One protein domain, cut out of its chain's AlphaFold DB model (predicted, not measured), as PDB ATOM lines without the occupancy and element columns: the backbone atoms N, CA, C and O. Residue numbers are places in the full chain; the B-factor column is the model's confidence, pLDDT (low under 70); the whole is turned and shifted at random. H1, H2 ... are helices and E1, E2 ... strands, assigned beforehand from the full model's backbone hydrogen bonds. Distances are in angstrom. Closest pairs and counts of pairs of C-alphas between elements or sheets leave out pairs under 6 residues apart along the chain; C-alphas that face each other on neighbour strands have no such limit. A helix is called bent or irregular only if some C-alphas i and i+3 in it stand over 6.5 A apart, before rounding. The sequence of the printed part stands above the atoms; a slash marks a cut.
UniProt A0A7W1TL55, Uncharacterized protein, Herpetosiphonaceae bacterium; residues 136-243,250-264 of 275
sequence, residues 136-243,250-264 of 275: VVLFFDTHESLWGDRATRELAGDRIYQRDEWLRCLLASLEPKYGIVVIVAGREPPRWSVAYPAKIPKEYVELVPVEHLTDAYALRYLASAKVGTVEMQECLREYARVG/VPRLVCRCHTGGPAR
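Overview. This is residues 136 to 243 and 250 to 264 of the 275 residues of an uncharacterized protein of Herpetosiphonaceae bacterium (UniProt A0A7W1TL55). The model has two lobes: a larger one built on a strongly twisted sheet of four strands, with H1 and H3 grazing it and H2 farther out, and a small one, H4 and H5 crossed at a steep angle, set off beyond the end of E3. The short stretch of residues 211 to 214 joins the lobes, and the distance between them makes the longest axis. The printed part has 123 residues, with five named helices and four named strands that follow along the chain as E1 H1 H2 H3 E2 E3 H4 H5 E4; the class is mixed, helices and strands, with 48 printed residues in the helices and 24 in the strands. The sheet order is E1 E2 E4 E3, mixed, with E1 and E2 parallel and the other neighbours antiparallel. The whole is loose, with a radius of gyration of the C-alphas of 18.9 A and spans of 59 by 40 by 20 A.

Along the chain. In the sheet, E1 is residues 136 to 140, beginning at C-alpha 136 (1.776, 58.041, 7.698). E2, residues 180 to 186, is 19.8 A long; E4, residues 252 to 257, is 16.1 A and ends at C-alpha 257 (-10.688, 54.966, 5.163); E3, residues 205 to 210, is 15.4 A. H1 is residues 143 to 147, H2 residues 150 to 162, 15.5 A, and H3 residues 165 to 173, 12.2 A. H4, residues 215 to 224, is 14.1 A and begins at C-alpha 215 (-4.825, 24.396, 5.813); H5, residues 230 to 240, is 15.3 A. H2 is irregular: C-alphas 155 and 158 are 9.4 A apart.

Arrangement. E1 and E3 are the edge strands. E1 and E2 are parallel at 18 degrees, with N 138 and O 181 at 2.8 A. E2 and E4 are antiparallel at 157 degrees, with N 184 and O 255 at 2.9 A. E4 and E3 are antiparallel at 154 degrees, with N 208 and O 254 at 2.8 A. E1, H1 H2 H3 and E2 form a strand-helix-strand unit, two parallel neighbour strands with helices between them along the chain. H1 only grazes the sheet with residues 143 to 145, and H3 with residues 167 to 172. H1 and H2 only just touch, with 3 pairs of C-alphas within 8 A, the closest those of Trp 147 and Ile 160 at 5.8 A. H2 and H3 meet only through their link. H4 and H5 touch, their closest C-alphas Leu 222 and Gln 233 at 6.2 A, at a steep tilt of 53 degrees, opposite ways. H2, H4 and H5 are not on the sheet. In H3, H4 and H5 every O i to N i+4 pair is within hydrogen-bond range; H1 has 0 of 1, with 2 of 2 O i to N i+3 pairs, and H2 has 4 of 9, with 6 of 10.

Size, cuts and confidence. The two farthest C-alphas, those of Glu 231 and Arg 264, are 59.7 A apart. Residues 244 to 249 are not printed, and C-alphas 243 and 250 are 13.7 A apart across the cut. The long link is E2 to E3, residues 187 to 204. Mean pLDDT of the printed part is 78.4; it is under 70 in residues 150 to 161, 242 to 243 and 250 to 264.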
ATOM      1  N   VAL A 136       2.067  58.402   6.307       93.12
ATOM      2  CA  VAL A 136       1.776  58.041   7.698       93.12
ATOM      3  C   VAL A 136       0.620  57.066   7.721       93.12
ATOM      4  O   VAL A 136      -0.398  57.284   7.065       93.12
ATOM      5  N   VAL A 137       0.767  56.000   8.504       92.25
ATOM      6  CA  VAL A 137      -0.303  55.034   8.747       92.25
ATOM      7  C   VAL A 137      -0.764  55.161  10.194       92.25
ATOM      8  O   VAL A 137       0.010  54.922  11.121       92.25
ATOM      9  N   LEU A 138      -2.029  55.526  10.389       93.25
ATOM     10  CA  LEU A 138      -2.693  55.466  11.687       93.25
ATOM     11  C   LEU A 138      -3.401  54.117  11.799       93.25
ATOM     12  O   LEU A 138      -4.351  53.853  11.063       93.25
ATOM     13  N   PHE A 139      -2.919  53.263  12.697       91.69
ATOM     14  CA  PHE A 139      -3.493  51.941  12.932       91.69
ATOM     15  C   PHE A 139      -4.274  51.929  14.247       91.69
ATOM     16  O   PHE A 139      -3.702  52.149  15.317       91.69
ATOM     17  N   PHE A 140      -5.575  51.673  14.156       90.56
ATOM     18  CA  PHE A 140      -6.471  51.499  15.294       90.56
ATOM     19  C   PHE A 140      -6.851  50.027  15.383       90.56
ATOM     20  O   PHE A 140      -7.590  49.530  14.538       90.56
ATOM     21  N   ASP A 141      -6.330  49.335  16.391       88.94
ATOM     22  CA  ASP A 141      -6.684  47.941  16.648       88.94
ATOM     23  C   ASP A 141      -7.885  47.847  17.592       88.94
ATOM     24  O   ASP A 141      -8.069  48.701  18.462       88.94
ATOM     25  N   THR A 142      -8.665  46.775  17.454       85.81
ATOM     26  CA  THR A 142      -9.798  46.446  18.328       85.81
ATOM     27  C   THR A 142     -10.807  47.597  18.410       85.81
ATOM     28  O   THR A 142     -11.104  48.116  19.489       85.81
ATOM     29  N   HIS A 143     -11.341  48.025  17.261       87.06
ATOM     30  CA  HIS A 143     -12.337  49.105  17.160       87.06
ATOM     31  C   HIS A 143     -13.526  48.922  18.107       87.06
ATOM     32  O   HIS A 143     -13.993  49.893  18.702       87.06
ATOM     33  N   GLU A 144     -13.948  47.677  18.337       83.44
ATOM     34  CA  GLU A 144     -15.048  47.360  19.242       83.44
ATOM     35  C   GLU A 144     -14.805  47.777  20.702       83.44
ATOM     36  O   GLU A 144     -15.752  47.865  21.482       83.44
ATOM     37  N   SER A 145     -13.554  48.052  21.092       83.31
ATOM     38  CA  SER A 145     -13.216  48.543  22.434       83.31
ATOM     39  C   SER A 145     -13.762  49.948  22.709       83.31
ATOM     40  O   SER A 145     -14.044  50.277  23.861       83.31
ATOM     41  N   LEU A 146     -13.998  50.756  21.667       81.75
ATOM     42  CA  LEU A 146     -14.590  52.096  21.791       81.75
ATOM     43  C   LEU A 146     -16.068  52.060  22.207       81.75
ATOM     44  O   LEU A 146     -16.638  53.074  22.608       81.75
ATOM     45  N   TRP A 147     -16.705  50.896  22.114       77.56
ATOM     46  CA  TRP A 147     -18.129  50.723  22.374       77.56
ATOM     47  C   TRP A 147     -18.461  50.473  23.854       77.56
ATOM     48  O   TRP A 147     -19.634  50.514  24.231       77.56
ATOM     49  N   GLY A 148     -17.443  50.283  24.700       71.00
ATOM     50  CA  GLY A 148     -17.589  50.016  26.132       71.00
ATOM     51  C   GLY A 148     -17.704  48.528  26.480       71.00
ATOM     52  O   GLY A 148     -17.628  47.650  25.618       71.00
ATOM     53  N   ASP A 149     -17.855  48.244  27.776       71.75
ATOM     54  CA  ASP A 149     -17.986  46.877  28.289       71.75
ATOM     55  C   ASP A 149     -19.306  46.211  27.879       71.75
ATOM     56  O   ASP A 149     -20.259  46.871  27.465       71.75
ATOM     57  N   ARG A 150     -19.370  44.878  28.003       64.94
ATOM     58  CA  ARG A 150     -20.508  44.058  27.552       64.94
ATOM     59  C   ARG A 150     -21.852  44.513  28.131       64.94
ATOM     60  O   ARG A 150     -22.817  44.598  27.376       64.94
ATOM     61  N   ALA A 151     -21.897  44.851  29.419       62.03
ATOM     62  CA  ALA A 151     -23.111  45.336  30.076       62.03
ATOM     63  C   ALA A 151     -23.595  46.656  29.451       62.03
ATOM     64  O   ALA A 151     -24.780  46.839  29.176       62.03
ATOM     65  N   THR A 152     -22.658  47.545  29.127       64.69
ATOM     66  CA  THR A 152     -22.929  48.797  28.419       64.69
ATOM     67  C   THR A 152     -23.424  48.548  26.992       64.69
ATOM     68  O   THR A 152     -24.292  49.282  26.516       64.69
ATOM     69  N   ARG A 153     -22.925  47.506  26.307       64.56
ATOM     70  CA  ARG A 153     -23.358  47.143  24.940       64.56
ATOM     71  C   ARG A 153     -24.811  46.673  24.907       64.56
ATOM     72  O   ARG A 153     -25.564  47.084  24.030       64.56
ATOM     73  N   GLU A 154     -25.191  45.844  25.874       63.44
ATOM     74  CA  GLU A 154     -26.535  45.271  25.983       63.44
ATOM     75  C   GLU A 154     -27.584  46.346  26.328       63.44
ATOM     76  O   GLU A 154     -28.686  46.327  25.784       63.44
ATOM     77  N   LEU A 155     -27.219  47.344  27.143       62.16
ATOM     78  CA  LEU A 155     -28.094  48.468  27.504       62.16
ATOM     79  C   LEU A 155     -28.209  49.544  26.408       62.16
ATOM     80  O   LEU A 155     -29.241  50.203  26.296       62.16
ATOM     81  N   ALA A 156     -27.155  49.759  25.614       62.50
ATOM     82  CA  ALA A 156     -27.111  50.831  24.617       62.50
ATOM     83  C   ALA A 156     -27.814  50.486  23.290       62.50
ATOM     84  O   ALA A 156     -28.132  51.400  22.519       62.50
ATOM     85  N   GLY A 157     -28.049  49.200  23.004       69.44
ATOM     86  CA  GLY A 157     -28.651  48.745  21.747       69.44
ATOM     87  C   GLY A 157     -27.948  49.342  20.520       69.44
ATOM     88  O   GLY A 157     -26.721  49.418  20.465       69.44
ATOM     89  N   ASP A 158     -28.714  49.849  19.550       64.00
ATOM     90  CA  ASP A 158     -28.168  50.456  18.323       64.00
ATOM     91  C   ASP A 158     -27.427  51.791  18.539       64.00
ATOM     92  O   ASP A 158     -26.706  52.248  17.649       64.00
ATOM     93  N   ARG A 159     -27.549  52.431  19.711       64.81
ATOM     94  CA  ARG A 159     -26.815  53.677  20.017       64.81
ATOM     95  C   ARG A 159     -25.357  53.427  20.384       64.81
ATOM     96  O   ARG A 159     -24.573  54.369  20.447       64.81
ATOM     97  N   ILE A 160     -24.971  52.170  20.588       65.75
ATOM     98  CA  ILE A 160     -23.600  51.797  20.923       65.75
ATOM     99  C   ILE A 160     -22.582  52.277  19.874       65.75
ATOM    100  O   ILE A 160     -21.507  52.762  20.221       65.75
ATOM    101  N   TYR A 161     -22.968  52.250  18.595       64.31
ATOM    102  CA  TYR A 161     -22.140  52.684  17.467       64.31
ATOM    103  C   TYR A 161     -22.021  54.210  17.354       64.31
ATOM    104  O   TYR A 161     -21.405  54.705  16.421       64.31
ATOM    105  N   GLN A 162     -22.633  54.975  18.263       70.50
ATOM    106  CA  GLN A 162     -22.408  56.418  18.365       70.50
ATOM    107  C   GLN A 162     -21.198  56.729  19.254       70.50
ATOM    108  O   GLN A 162     -20.632  57.807  19.136       70.50
ATOM    109  N   ARG A 163     -20.743  55.786  20.096       79.50
ATOM    110  CA  ARG A 163     -19.655  56.015  21.067       79.50
ATOM    111  C   ARG A 163     -18.274  56.180  20.434       79.50
ATOM    112  O   ARG A 163     -17.382  56.735  21.063       79.50
ATOM    113  N   ASP A 164     -18.107  55.754  19.186       86.75
ATOM    114  CA  ASP A 164     -16.889  55.983  18.406       86.75
ATOM    115  C   ASP A 164     -16.896  57.330  17.653       86.75
ATOM    116  O   ASP A 164     -16.083  57.541  16.754       86.75
ATOM    117  N   GLU A 165     -17.793  58.256  18.022       87.62
ATOM    118  CA  GLU A 165     -17.891  59.602  17.445       87.62
ATOM    119  C   GLU A 165     -16.551  60.320  17.398       87.62
ATOM    120  O   GLU A 165     -16.204  60.868  16.358       87.62
ATOM    121  N   TRP A 166     -15.766  60.251  18.475       88.88
ATOM    122  CA  TRP A 166     -14.443  60.870  18.518       88.88
ATOM    123  C   TRP A 166     -13.565  60.405  17.346       88.88
ATOM    124  O   TRP A 166     -12.970  61.224  16.647       88.88
ATOM    125  N   LEU A 167     -13.538  59.091  17.081       91.44
ATOM    126  CA  LEU A 167     -12.789  58.523  15.962       91.44
ATOM    127  C   LEU A 167     -13.381  58.995  14.634       91.44
ATOM    128  O   LEU A 167     -12.639  59.429  13.762       91.44
ATOM    129  N   ARG A 168     -14.706  58.975  14.474       91.56
ATOM    130  CA  ARG A 168     -15.350  59.411  13.227       91.56
ATOM    131  C   ARG A 168     -15.096  60.888  12.919       91.56
ATOM    132  O   ARG A 168     -14.801  61.212  11.773       91.56
ATOM    133  N   CYS A 169     -15.127  61.759  13.925       91.44
ATOM    134  CA  CYS A 169     -14.773  63.172  13.796       91.44
ATOM    135  C   CYS A 169     -13.305  63.358  13.390       91.44
ATOM    136  O   CYS A 169     -13.016  64.187  12.527       91.44
ATOM    137  N   LEU A 170     -12.389  62.556  13.950       93.06
ATOM    138  CA  LEU A 170     -10.987  62.543  13.528       93.06
ATOM    139  C   LEU A 170     -10.890  62.171  12.045       93.06
ATOM    140  O   LEU A 170     -10.355  62.943  11.257       93.06
ATOM    141  N   LEU A 171     -11.450  61.023  11.649       93.12
ATOM    142  CA  LEU A 171     -11.390  60.527  10.269       93.12
ATOM    143  C   LEU A 171     -11.963  61.534   9.270       93.12
ATOM    144  O   LEU A 171     -11.349  61.791   8.240       93.12
ATOM    145  N   ALA A 172     -13.106  62.136   9.601       90.44
ATOM    146  CA  ALA A 172     -13.775  63.139   8.781       90.44
ATOM    147  C   ALA A 172     -12.939  64.414   8.565       90.44
ATOM    148  O   ALA A 172     -13.168  65.126   7.588       90.44
ATOM    149  N   SER A 173     -11.991  64.690   9.463       92.19
ATOM    150  CA  SER A 173     -11.154  65.893   9.452       92.19
ATOM    151  C   SER A 173      -9.775  65.670   8.818       92.19
ATOM    152  O   SER A 173      -9.061  66.635   8.550       92.19
ATOM    153  N   LEU A 174      -9.374  64.421   8.570       93.31
ATOM    154  CA  LEU A 174      -8.094  64.100   7.932       93.31
ATOM    155  C   LEU A 174      -8.135  64.360   6.419       93.31
ATOM    156  O   LEU A 174      -9.165  64.170   5.769       93.31
ATOM    157  N   GLU A 175      -6.986  64.735   5.850       90.88
ATOM    158  CA  GLU A 175      -6.776  64.954   4.414       90.88
ATOM    159  C   GLU A 175      -5.806  63.901   3.817       90.88
ATOM    160  O   GLU A 175      -4.596  64.129   3.735       90.88
ATOM    161  N   PRO A 176      -6.307  62.751   3.321       88.69
ATOM    162  CA  PRO A 176      -5.506  61.619   2.841       88.69
ATOM    163  C   PRO A 176      -4.632  61.937   1.641       88.69
ATOM    164  O   PRO A 176      -3.644  61.248   1.396       88.69
ATOM    165  N   LYS A 177      -4.982  62.987   0.888       89.50
ATOM    166  CA  LYS A 177      -4.189  63.468  -0.247       89.50
ATOM    167  C   LYS A 177      -2.753  63.841   0.148       89.50
ATOM    168  O   LYS A 177      -1.885  63.804  -0.712       89.50
ATOM    169  N   TYR A 178      -2.494  64.126   1.428       89.75
ATOM    170  CA  TYR A 178      -1.145  64.360   1.957       89.75
ATOM    171  C   TYR A 178      -0.455  63.079   2.453       89.75
ATOM    172  O   TYR A 178       0.470  63.138   3.247       89.75
ATOM    173  N   GLY A 179      -0.910  61.895   2.034       90.81
ATOM    174  CA  GLY A 179      -0.268  60.630   2.399       90.81
ATOM    175  C   GLY A 179      -0.668  60.089   3.774       90.81
ATOM    176  O   GLY A 179       0.039  59.247   4.323       90.81
ATOM    177  N   ILE A 180      -1.802  60.519   4.331       93.69
ATOM    178  CA  ILE A 180      -2.353  59.959   5.572       93.69
ATOM    179  C   ILE A 180      -3.231  58.755   5.223       93.69
ATOM    180  O   ILE A 180      -4.204  58.874   4.481       93.69
ATOM    181  N   VAL A 181      -2.902  57.589   5.771       92.38
ATOM    182  CA  VAL A 181      -3.679  56.355   5.616       92.38
ATOM    183  C   VAL A 181      -4.188  55.925   6.979       92.38
ATOM    184  O   VAL A 181      -3.411  55.821   7.925       92.38
ATOM    185  N   VAL A 182      -5.483  55.636   7.078       93.25
ATOM    186  CA  VAL A 182      -6.068  55.117   8.315       93.25
ATOM    187  C   VAL A 182      -6.543  53.694   8.118       93.25
ATOM    188  O   VAL A 182      -7.254  53.391   7.159       93.25
ATOM    189  N   ILE A 183      -6.136  52.842   9.052       92.62
ATOM    190  CA  ILE A 183      -6.511  51.445   9.124       92.62
ATOM    191  C   ILE A 183      -7.198  51.209  10.464       92.62
ATOM    192  O   ILE A 183      -6.635  51.504  11.517       92.62
ATOM    193  N   VAL A 184      -8.408  50.660  10.415       92.19
ATOM    194  CA  VAL A 184      -9.185  50.303  11.602       92.19
ATOM    195  C   VAL A 184      -9.458  48.808  11.571       92.19
ATOM    196  O   VAL A 184     -10.162  48.326  10.686       92.19
ATOM    197  N   ALA A 185      -8.882  48.073  12.515       90.38
ATOM    198  CA  ALA A 185      -9.110  46.651  12.682       90.38
ATOM    199  C   ALA A 185     -10.188  46.413  13.745       90.38
ATOM    200  O   ALA A 185     -10.165  47.011  14.822       90.38
ATOM    201  N   GLY A 186     -11.132  45.528  13.451       87.69
ATOM    202  CA  GLY A 186     -12.194  45.168  14.383       87.69
ATOM    203  C   GLY A 186     -12.807  43.816  14.057       87.69
ATOM    204  O   GLY A 186     -12.534  43.224  13.012       87.69
ATOM    205  N   ARG A 187     -13.633  43.307  14.969       83.25
ATOM    206  CA  ARG A 187     -14.396  42.069  14.729       83.25
ATOM    207  C   ARG A 187     -15.621  42.284  13.861       83.25
ATOM    208  O   ARG A 187     -16.041  41.363  13.191       83.25
ATOM    209  N   GLU A 188     -16.226  43.461  13.907       80.50
ATOM    210  CA  GLU A 188     -17.486  43.742  13.220       80.50
ATOM    211  C   GLU A 188     -17.318  44.942  12.283       80.50
ATOM    212  O   GLU A 188     -16.548  45.854  12.596       80.50
ATOM    213  N   PRO A 189     -18.031  44.972  11.141       82.88
ATOM    214  CA  PRO A 189     -17.955  46.104  10.234       82.88
ATOM    215  C   PRO A 189     -18.556  47.341  10.914       82.88
ATOM    216  O   PRO A 189     -19.660  47.260  11.469       82.88
ATOM    217  N   PRO A 190     -17.888  48.506  10.851       85.94
ATOM    218  CA  PRO A 190     -18.411  49.714  11.463       85.94
ATOM    219  C   PRO A 190     -19.703  50.170  10.774       85.94
ATOM    220  O   PRO A 190     -19.804  50.227   9.547       85.94
ATOM    221  N   ARG A 191     -20.700  50.585  11.563       85.56
ATOM    222  CA  ARG A 191     -21.983  51.119  11.061       85.56
ATOM    223  C   ARG A 191     -21.954  52.638  10.837       85.56
ATOM    224  O   ARG A 191     -22.949  53.332  11.050       85.56
ATOM    225  N   TRP A 192     -20.822  53.183  10.400       89.62
ATOM    226  CA  TRP A 192     -20.603  54.634  10.354       89.62
ATOM    227  C   TRP A 192     -21.517  55.391   9.389       89.62
ATOM    228  O   TRP A 192     -21.805  56.563   9.625       89.62
ATOM    229  N   SER A 193     -22.045  54.733   8.355       88.69
ATOM    230  CA  SER A 193     -22.955  55.366   7.390       88.69
ATOM    231  C   SER A 193     -24.284  55.811   8.006       88.69
ATOM    232  O   SER A 193     -24.984  56.649   7.443       88.69
ATOM    233  N   VAL A 194     -24.652  55.250   9.162       86.00
ATOM    234  CA  VAL A 194     -25.886  55.585   9.885       86.00
ATOM    235  C   VAL A 194     -25.628  56.244  11.247       86.00
ATOM    236  O   VAL A 194     -26.575  56.736  11.857       86.00
ATOM    237  N   ALA A 195     -24.372  56.331  11.696       83.56
ATOM    238  CA  ALA A 195     -23.997  56.868  13.004       83.56
ATOM    239  C   ALA A 195     -23.983  58.409  13.021       83.56
ATOM    240  O   ALA A 195     -23.185  59.044  12.337       83.56
ATOM    241  N   TYR A 196     -24.872  59.024  13.806       78.50
ATOM    242  CA  TYR A 196     -24.942  60.478  14.000       78.50
ATOM    243  C   TYR A 196     -24.448  60.867  15.402       78.50
ATOM    244  O   TYR A 196     -24.735  60.114  16.335       78.50
ATOM    245  N   PRO A 197     -23.793  62.035  15.569       73.62
ATOM    246  CA  PRO A 197     -23.317  62.982  14.536       73.62
ATOM    247  C   PRO A 197     -22.014  62.492  13.880       73.62
ATOM    248  O   PRO A 197     -21.391  61.617  14.452       73.62
ATOM    249  N   ALA A 198     -21.605  63.018  12.711       82.81
ATOM    250  CA  ALA A 198     -20.400  62.627  11.931       82.81
ATOM    251  C   ALA A 198     -20.458  61.277  11.169       82.81
ATOM    252  O   ALA A 198     -19.601  60.403  11.320       82.81
ATOM    253  N   LYS A 199     -21.483  61.102  10.328       88.06
ATOM    254  CA  LYS A 199     -21.617  59.920   9.458       88.06
ATOM    255  C   LYS A 199     -20.445  59.818   8.482       88.06
ATOM    256  O   LYS A 199     -20.085  60.816   7.868       88.06
ATOM    257  N   ILE A 200     -19.935  58.603   8.278       88.69
ATOM    258  CA  ILE A 200     -18.969  58.299   7.213       88.69
ATOM    259  C   ILE A 200     -19.680  57.419   6.178       88.69
ATOM    260  O   ILE A 200     -20.047  56.284   6.501       88.69
ATOM    261  N   PRO A 201     -19.937  57.932   4.962       88.19
ATOM    262  CA  PRO A 201     -20.534  57.166   3.875       88.19
ATOM    263  C   PRO A 201     -19.737  55.899   3.531       88.19
ATOM    264  O   PRO A 201     -18.515  55.858   3.687       88.19
ATOM    265  N   LYS A 202     -20.434  54.850   3.077       87.62
ATOM    266  CA  LYS A 202     -19.832  53.519   2.870       87.62
ATOM    267  C   LYS A 202     -18.770  53.527   1.774       87.62
ATOM    268  O   LYS A 202     -17.811  52.778   1.862       87.62
ATOM    269  N   GLU A 203     -18.922  54.386   0.776       86.38
ATOM    270  CA  GLU A 203     -17.987  54.570  -0.336       86.38
ATOM    271  C   GLU A 203     -16.591  55.033   0.105       86.38
ATOM    272  O   GLU A 203     -15.622  54.837  -0.622       86.38
ATOM    273  N   TYR A 204     -16.470  55.599   1.307       85.06
ATOM    274  CA  TYR A 204     -15.195  56.015   1.890       85.06
ATOM    275  C   TYR A 204     -14.567  54.947   2.792       85.06
ATOM    276  O   TYR A 204     -13.487  55.167   3.344       85.06
ATOM    277  N   VAL A 205     -15.226  53.795   2.953       88.38
ATOM    278  CA  VAL A 205     -14.777  52.683   3.794       88.38
ATOM    279  C   VAL A 205     -14.566  51.452   2.925       88.38
ATOM    280  O   VAL A 205     -15.508  50.794   2.491       88.38
ATOM    281  N   GLU A 206     -13.306  51.101   2.711       89.31
ATOM    282  CA  GLU A 206     -12.935  49.830   2.101       89.31
ATOM    283  C   GLU A 206     -12.875  48.758   3.194       89.31
ATOM    284  O   GLU A 206     -12.087  48.882   4.132       89.31
ATOM    285  N   LEU A 207     -13.712  47.722   3.093       87.31
ATOM    286  CA  LEU A 207     -13.719  46.587   4.016       87.31
ATOM    287  C   LEU A 207     -12.878  45.444   3.449       87.31
ATOM    288  O   LEU A 207     -13.224  44.871   2.418       87.31
ATOM    289  N   VAL A 208     -11.815  45.084   4.159       86.00
ATOM    290  CA  VAL A 208     -10.947  43.955   3.820       86.00
ATOM    291  C   VAL A 208     -11.148  42.848   4.859       86.00
ATOM    292  O   VAL A 208     -10.787  43.043   6.025       86.00
ATOM    293  N   PRO A 209     -11.730  41.694   4.487       81.88
ATOM    294  CA  PRO A 209     -11.830  40.557   5.388       81.88
ATOM    295  C   PRO A 209     -10.463  39.921   5.627       81.88
ATOM    296  O   PRO A 209      -9.696  39.663   4.702       81.88
ATOM    297  N   VAL A 210     -10.172  39.657   6.896       79.62
ATOM    298  CA  VAL A 210      -9.040  38.852   7.345       79.62
ATOM    299  C   VAL A 210      -9.602  37.495   7.740       79.62
ATOM    300  O   VAL A 210     -10.160  37.315   8.826       79.62
ATOM    301  N   GLU A 211      -9.509  36.565   6.796       71.75
ATOM    302  CA  GLU A 211     -10.004  35.203   6.945       71.75
ATOM    303  C   GLU A 211      -9.095  34.339   7.832       71.75
ATOM    304  O   GLU A 211      -8.032  34.751   8.308       71.75
ATOM    305  N   HIS A 212      -9.540  33.107   8.058       74.75
ATOM    306  CA  HIS A 212      -8.758  32.080   8.727       74.75
ATOM    307  C   HIS A 212      -7.555  31.648   7.879       74.75
ATOM    308  O   HIS A 212      -7.546  31.765   6.653       74.75
ATOM    309  N   LEU A 213      -6.529  31.110   8.542       77.94
ATOM    310  CA  LEU A 213      -5.426  30.469   7.836       77.94
ATOM    311  C   LEU A 213      -5.973  29.274   7.052       77.94
ATOM    312  O   LEU A 213      -6.597  28.388   7.632       77.94
ATOM    313  N   THR A 214      -5.694  29.222   5.751       82.75
ATOM    314  CA  THR A 214      -5.908  27.998   4.965       82.75
ATOM    315  C   THR A 214      -5.106  26.845   5.572       82.75
ATOM    316  O   THR A 214      -4.040  27.096   6.139       82.75
ATOM    317  N   ASP A 215      -5.525  25.603   5.344       83.25
ATOM    318  CA  ASP A 215      -4.825  24.396   5.813       83.25
ATOM    319  C   ASP A 215      -3.315  24.422   5.505       83.25
ATOM    320  O   ASP A 215      -2.487  24.148   6.375       83.25
ATOM    321  N   ALA A 216      -2.936  24.855   4.297       85.12
ATOM    322  CA  ALA A 216      -1.537  24.977   3.893       85.12
ATOM    323  C   ALA A 216      -0.765  26.023   4.722       85.12
ATOM    324  O   ALA A 216       0.365  25.779   5.151       85.12
ATOM    325  N   TYR A 217      -1.365  27.189   4.974       85.69
ATOM    326  CA  TYR A 217      -0.759  28.219   5.821       85.69
ATOM    327  C   TYR A 217      -0.736  27.823   7.301       85.69
ATOM    328  O   TYR A 217       0.240  28.132   7.981       85.69
ATOM    329  N   ALA A 218      -1.751  27.107   7.787       86.31
ATOM    330  CA  ALA A 218      -1.806  26.597   9.152       86.31
ATOM    331  C   ALA A 218      -0.667  25.599   9.418       86.31
ATOM    332  O   ALA A 218       0.082  25.771  10.378       86.31
ATOM    333  N   LEU A 219      -0.453  24.625   8.526       86.25
ATOM    334  CA  LEU A 219       0.667  23.683   8.640       86.25
ATOM    335  C   LEU A 219       2.026  24.387   8.560       86.25
ATOM    336  O   LEU A 219       2.909  24.128   9.375       86.25
ATOM    337  N   ARG A 220       2.192  25.339   7.629       88.12
ATOM    338  CA  ARG A 220       3.424  26.146   7.537       88.12
ATOM    339  C   ARG A 220       3.685  26.943   8.812       88.12
ATOM    340  O   ARG A 220       4.838  27.046   9.234       88.12
ATOM    341  N   TYR A 221       2.642  27.502   9.420       88.00
ATOM    342  CA  TYR A 221       2.734  28.213  10.690       88.00
ATOM    343  C   TYR A 221       3.174  27.274  11.821       88.00
ATOM    344  O   TYR A 221       4.132  27.589  12.523       88.00
ATOM    345  N   LEU A 222       2.547  26.099  11.951       90.06
ATOM    346  CA  LEU A 222       2.882  25.110  12.983       90.06
ATOM    347  C   LEU A 222       4.320  24.589  12.845       90.06
ATOM    348  O   LEU A 222       5.050  24.523  13.837       90.06
ATOM    349  N   ALA A 223       4.757  24.309  11.614       87.69
ATOM    350  CA  ALA A 223       6.133  23.923  11.322       87.69
ATOM    351  C   ALA A 223       7.128  25.040  11.680       87.69
ATOM    352  O   ALA A 223       8.147  24.786  12.323       87.69
ATOM    353  N   SER A 224       6.814  26.292  11.331       89.62
ATOM    354  CA  SER A 224       7.662  27.455  11.649       89.62
ATOM    355  C   SER A 224       7.735  27.728  13.154       89.62
ATOM    356  O   SER A 224       8.787  28.107  13.668       89.62
ATOM    357  N   ALA A 225       6.642  27.482  13.875       89.44
ATOM    358  CA  ALA A 225       6.566  27.569  15.330       89.44
ATOM    359  C   ALA A 225       7.232  26.377  16.049       89.44
ATOM    360  O   ALA A 225       7.233  26.338  17.278       89.44
ATOM    361  N   LYS A 226       7.819  25.424  15.304       90.06
ATOM    362  CA  LYS A 226       8.485  24.214  15.819       90.06
ATOM    363  C   LYS A 226       7.574  23.371  16.719       90.06
ATOM    364  O   LYS A 226       8.024  22.785  17.703       90.06
ATOM    365  N   VAL A 227       6.283  23.326  16.390       81.81
ATOM    366  CA  VAL A 227       5.301  22.547  17.144       81.81
ATOM    367  C   VAL A 227       5.444  21.073  16.785       81.81
ATOM    368  O   VAL A 227       5.052  20.671  15.695       81.81
ATOM    369  N   GLY A 228       5.971  20.283  17.721       85.38
ATOM    370  CA  GLY A 228       5.892  18.820  17.725       85.38
ATOM    371  C   GLY A 228       6.299  18.108  16.429       85.38
ATOM    372  O   GLY A 228       7.099  18.604  15.636       85.38
ATOM    373  N   THR A 229       5.754  16.902  16.251       87.88
ATOM    374  CA  THR A 229       5.916  16.084  15.041       87.88
ATOM    375  C   THR A 229       4.866  16.443  13.987       87.88
ATOM    376  O   THR A 229       3.879  17.115  14.289       87.88
ATOM    377  N   VAL A 230       5.046  15.969  12.750       85.25
ATOM    378  CA  VAL A 230       4.093  16.195  11.645       85.25
ATOM    379  C   VAL A 230       2.693  15.692  12.012       85.25
ATOM    380  O   VAL A 230       1.704  16.371  11.753       85.25
ATOM    381  N   GLU A 231       2.598  14.561  12.709       86.69
ATOM    382  CA  GLU A 231       1.330  13.986  13.166       86.69
ATOM    383  C   GLU A 231       0.625  14.900  14.179       86.69
ATOM    384  O   GLU A 231      -0.588  15.091  14.113       86.69
ATOM    385  N   MET A 232       1.380  15.521  15.091       85.81
ATOM    386  CA  MET A 232       0.826  16.488  16.041       85.81
ATOM    387  C   MET A 232       0.317  17.749  15.328       85.81
ATOM    388  O   MET A 232      -0.718  18.292  15.712       85.81
ATOM    389  N   GLN A 233       1.013  18.206  14.285       85.81
ATOM    390  CA  GLN A 233       0.602  19.369  13.492       85.81
ATOM    391  C   GLN A 233      -0.691  19.099  12.715       85.81
ATOM    392  O   GLN A 233      -1.584  19.946  12.707       85.81
ATOM    393  N   GLU A 234      -0.826  17.911  12.124       83.94
ATOM    394  CA  GLU A 234      -2.050  17.454  11.459       83.94
ATOM    395  C   GLU A 234      -3.231  17.377  12.442       83.94
ATOM    396  O   GLU A 234      -4.303  17.916  12.165       83.94
ATOM    397  N   CYS A 235      -3.023  16.806  13.636       83.69
ATOM    398  CA  CYS A 235      -4.043  16.765  14.690       83.69
ATOM    399  C   CYS A 235      -4.474  18.167  15.146       83.69
ATOM    400  O   CYS A 235      -5.665  18.418  15.324       83.69
ATOM    401  N   LEU A 236      -3.525  19.091  15.330       83.31
ATOM    402  CA  LEU A 236      -3.826  20.473  15.713       83.31
ATOM    403  C   LEU A 236      -4.549  21.239  14.602       83.31
ATOM    404  O   LEU A 236      -5.433  22.036  14.911       83.31
ATOM    405  N   ARG A 237      -4.211  20.989  13.328       84.69
ATOM    406  CA  ARG A 237      -4.944  21.544  12.183       84.69
ATOM    407  C   ARG A 237      -6.400  21.098  12.217       84.69
ATOM    408  O   ARG A 237      -7.276  21.953  12.174       84.69
ATOM    409  N   GLU A 238      -6.660  19.794  12.315       80.00
ATOM    410  CA  GLU A 238      -8.034  19.276  12.346       80.00
ATOM    411  C   GLU A 238      -8.798  19.741  13.588       80.00
ATOM    412  O   GLU A 238      -9.964  20.109  13.482       80.00
ATOM    413  N   TYR A 239      -8.146  19.813  14.752       78.88
ATOM    414  CA  TYR A 239      -8.760  20.353  15.966       78.88
ATOM    415  C   TYR A 239      -9.156  21.832  15.821       78.88
ATOM    416  O   TYR A 239     -10.232  22.237  16.253       78.88
ATOM    417  N   ALA A 240      -8.288  22.650  15.217       73.56
ATOM    418  CA  ALA A 240      -8.524  24.079  15.015       73.56
ATOM    419  C   ALA A 240      -9.436  24.383  13.813       73.56
ATOM    420  O   ALA A 240      -9.785  25.545  13.581       73.56
ATOM    421  N   ARG A 241      -9.819  23.360  13.040       75.31
ATOM    422  CA  ARG A 241     -10.678  23.492  11.870       75.31
ATOM    423  C   ARG A 241     -12.101  23.808  12.318       75.31
ATOM    424  O   ARG A 241     -12.857  22.943  12.747       75.31
ATOM    425  N   VAL A 242     -12.484  25.074  12.209       63.81
ATOM    426  CA  VAL A 242     -13.860  25.498  12.476       63.81
ATOM    427  C   VAL A 242     -14.711  25.172  11.246       63.81
ATOM    428  O   VAL A 242     -14.497  25.736  10.176       63.81
ATOM    429  N   GLY A 243     -15.655  24.236  11.386       50.53
ATOM    430  CA  GLY A 243     -16.575  23.817  10.327       50.53
ATOM    431  C   GLY A 243     -18.041  23.956  10.735       50.53
ATOM    432  O   GLY A 243     -18.525  23.218  11.588       50.53
ATOM    433  N   VAL A 250     -16.995  35.828  13.887       42.97
ATOM    434  CA  VAL A 250     -17.098  37.168  13.316       42.97
ATOM    435  C   VAL A 250     -15.780  37.458  12.581       42.97
ATOM    436  O   VAL A 250     -14.722  37.393  13.222       42.97
ATOM    437  N   PRO A 251     -15.797  37.685  11.254       45.19
ATOM    438  CA  PRO A 251     -14.577  37.887  10.485       45.19
ATOM    439  C   PRO A 251     -13.837  39.101  11.031       45.19
ATOM    440  O   PRO A 251     -14.440  40.146  11.255       45.19
ATOM    441  N   ARG A 252     -12.522  38.992  11.237       49.56
ATOM    442  CA  ARG A 252     -11.731  40.193  11.519       49.56
ATOM    443  C   ARG A 252     -11.737  41.042  10.255       49.56
ATOM    444  O   ARG A 252     -11.467  40.540   9.171       49.56
ATOM    445  N   LEU A 253     -12.078  42.312  10.386       51.44
ATOM    446  CA  LEU A 253     -12.164  43.247   9.276       51.44
ATOM    447  C   LEU A 253     -11.112  44.325   9.452       51.44
ATOM    448  O   LEU A 253     -10.915  44.851  10.546       51.44
ATOM    449  N   VAL A 254     -10.467  44.664   8.347       54.06
ATOM    450  CA  VAL A 254      -9.582  45.810   8.228       54.06
ATOM    451  C   VAL A 254     -10.307  46.831   7.368       54.06
ATOM    452  O   VAL A 254     -10.564  46.601   6.190       54.06
ATOM    453  N   CYS A 255     -10.668  47.954   7.969       59.00
ATOM    454  CA  CYS A 255     -11.305  49.058   7.276       59.00
ATOM    455  C   CYS A 255     -10.231  50.060   6.866       59.00
ATOM    456  O   CYS A 255      -9.531  50.597   7.731       59.00
ATOM    457  N   ARG A 256     -10.115  50.350   5.572       56.62
ATOM    458  CA  ARG A 256      -9.280  51.442   5.077       56.62
ATOM    459  C   ARG A 256     -10.162  52.630   4.724       56.62
ATOM    460  O   ARG A 256     -11.036  52.542   3.864       56.62
ATOM    461  N   CYS A 257      -9.925  53.746   5.402       52.41
ATOM    462  CA  CYS A 257     -10.688  54.966   5.163       52.41
ATOM    463  C   CYS A 257     -10.013  55.793   4.074       52.41
ATOM    464  O   CYS A 257      -8.857  56.194   4.224       52.41
ATOM    465  N   HIS A 258     -10.744  56.072   3.002       51.50
ATOM    466  CA  HIS A 258     -10.359  57.045   1.991       51.50
ATOM    467  C   HIS A 258     -11.290  58.239   2.156       51.50
ATOM    468  O   HIS A 258     -12.436  58.142   1.758       51.50
ATOM    469  N   THR A 259     -10.867  59.358   2.735       48.69
ATOM    470  CA  THR A 259     -11.658  60.594   2.631       48.69
ATOM    471  C   THR A 259     -11.298  61.301   1.320       48.69
ATOM    472  O   THR A 259     -10.210  61.852   1.146       48.69
ATOM    473  N   GLY A 260     -12.186  61.200   0.327       34.09
ATOM    474  CA  GLY A 260     -12.095  61.984  -0.910       34.09
ATOM    475  C   GLY A 260     -12.253  63.486  -0.626       34.09
ATOM    476  O   GLY A 260     -12.859  63.861   0.372       34.09
ATOM    477  N   GLY A 261     -11.664  64.339  -1.474       33.00
ATOM    478  CA  GLY A 261     -11.539  65.794  -1.278       33.00
ATOM    479  C   GLY A 261     -12.843  66.617  -1.179       33.00
ATOM    480  O   GLY A 261     -13.945  66.085  -1.119       33.00
ATOM    481  N   PRO A 262     -12.709  67.956  -1.135       37.91
ATOM    482  CA  PRO A 262     -13.205  68.817  -0.073       37.91
ATOM    483  C   PRO A 262     -14.727  68.997  -0.121       37.91
ATOM    484  O   PRO A 262     -15.246  69.891  -0.782       37.91
ATOM    485  N   ALA A 263     -15.450  68.221   0.673       34.50
ATOM    486  CA  ALA A 263     -16.736  68.655   1.185       34.50
ATOM    487  C   ALA A 263     -16.582  68.747   2.698       34.50
ATOM    488  O   ALA A 263     -16.490  67.730   3.379       34.50
ATOM    489  N   ARG A 264     -16.524  69.979   3.227       39.09
ATOM    490  CA  ARG A 264     -16.839  70.222   4.639       39.09
ATOM    491  C   ARG A 264     -18.123  69.452   4.919       39.09
ATOM    492  O   ARG A 264     -19.165  69.795   4.358       39.09
TER     493      ARG A 264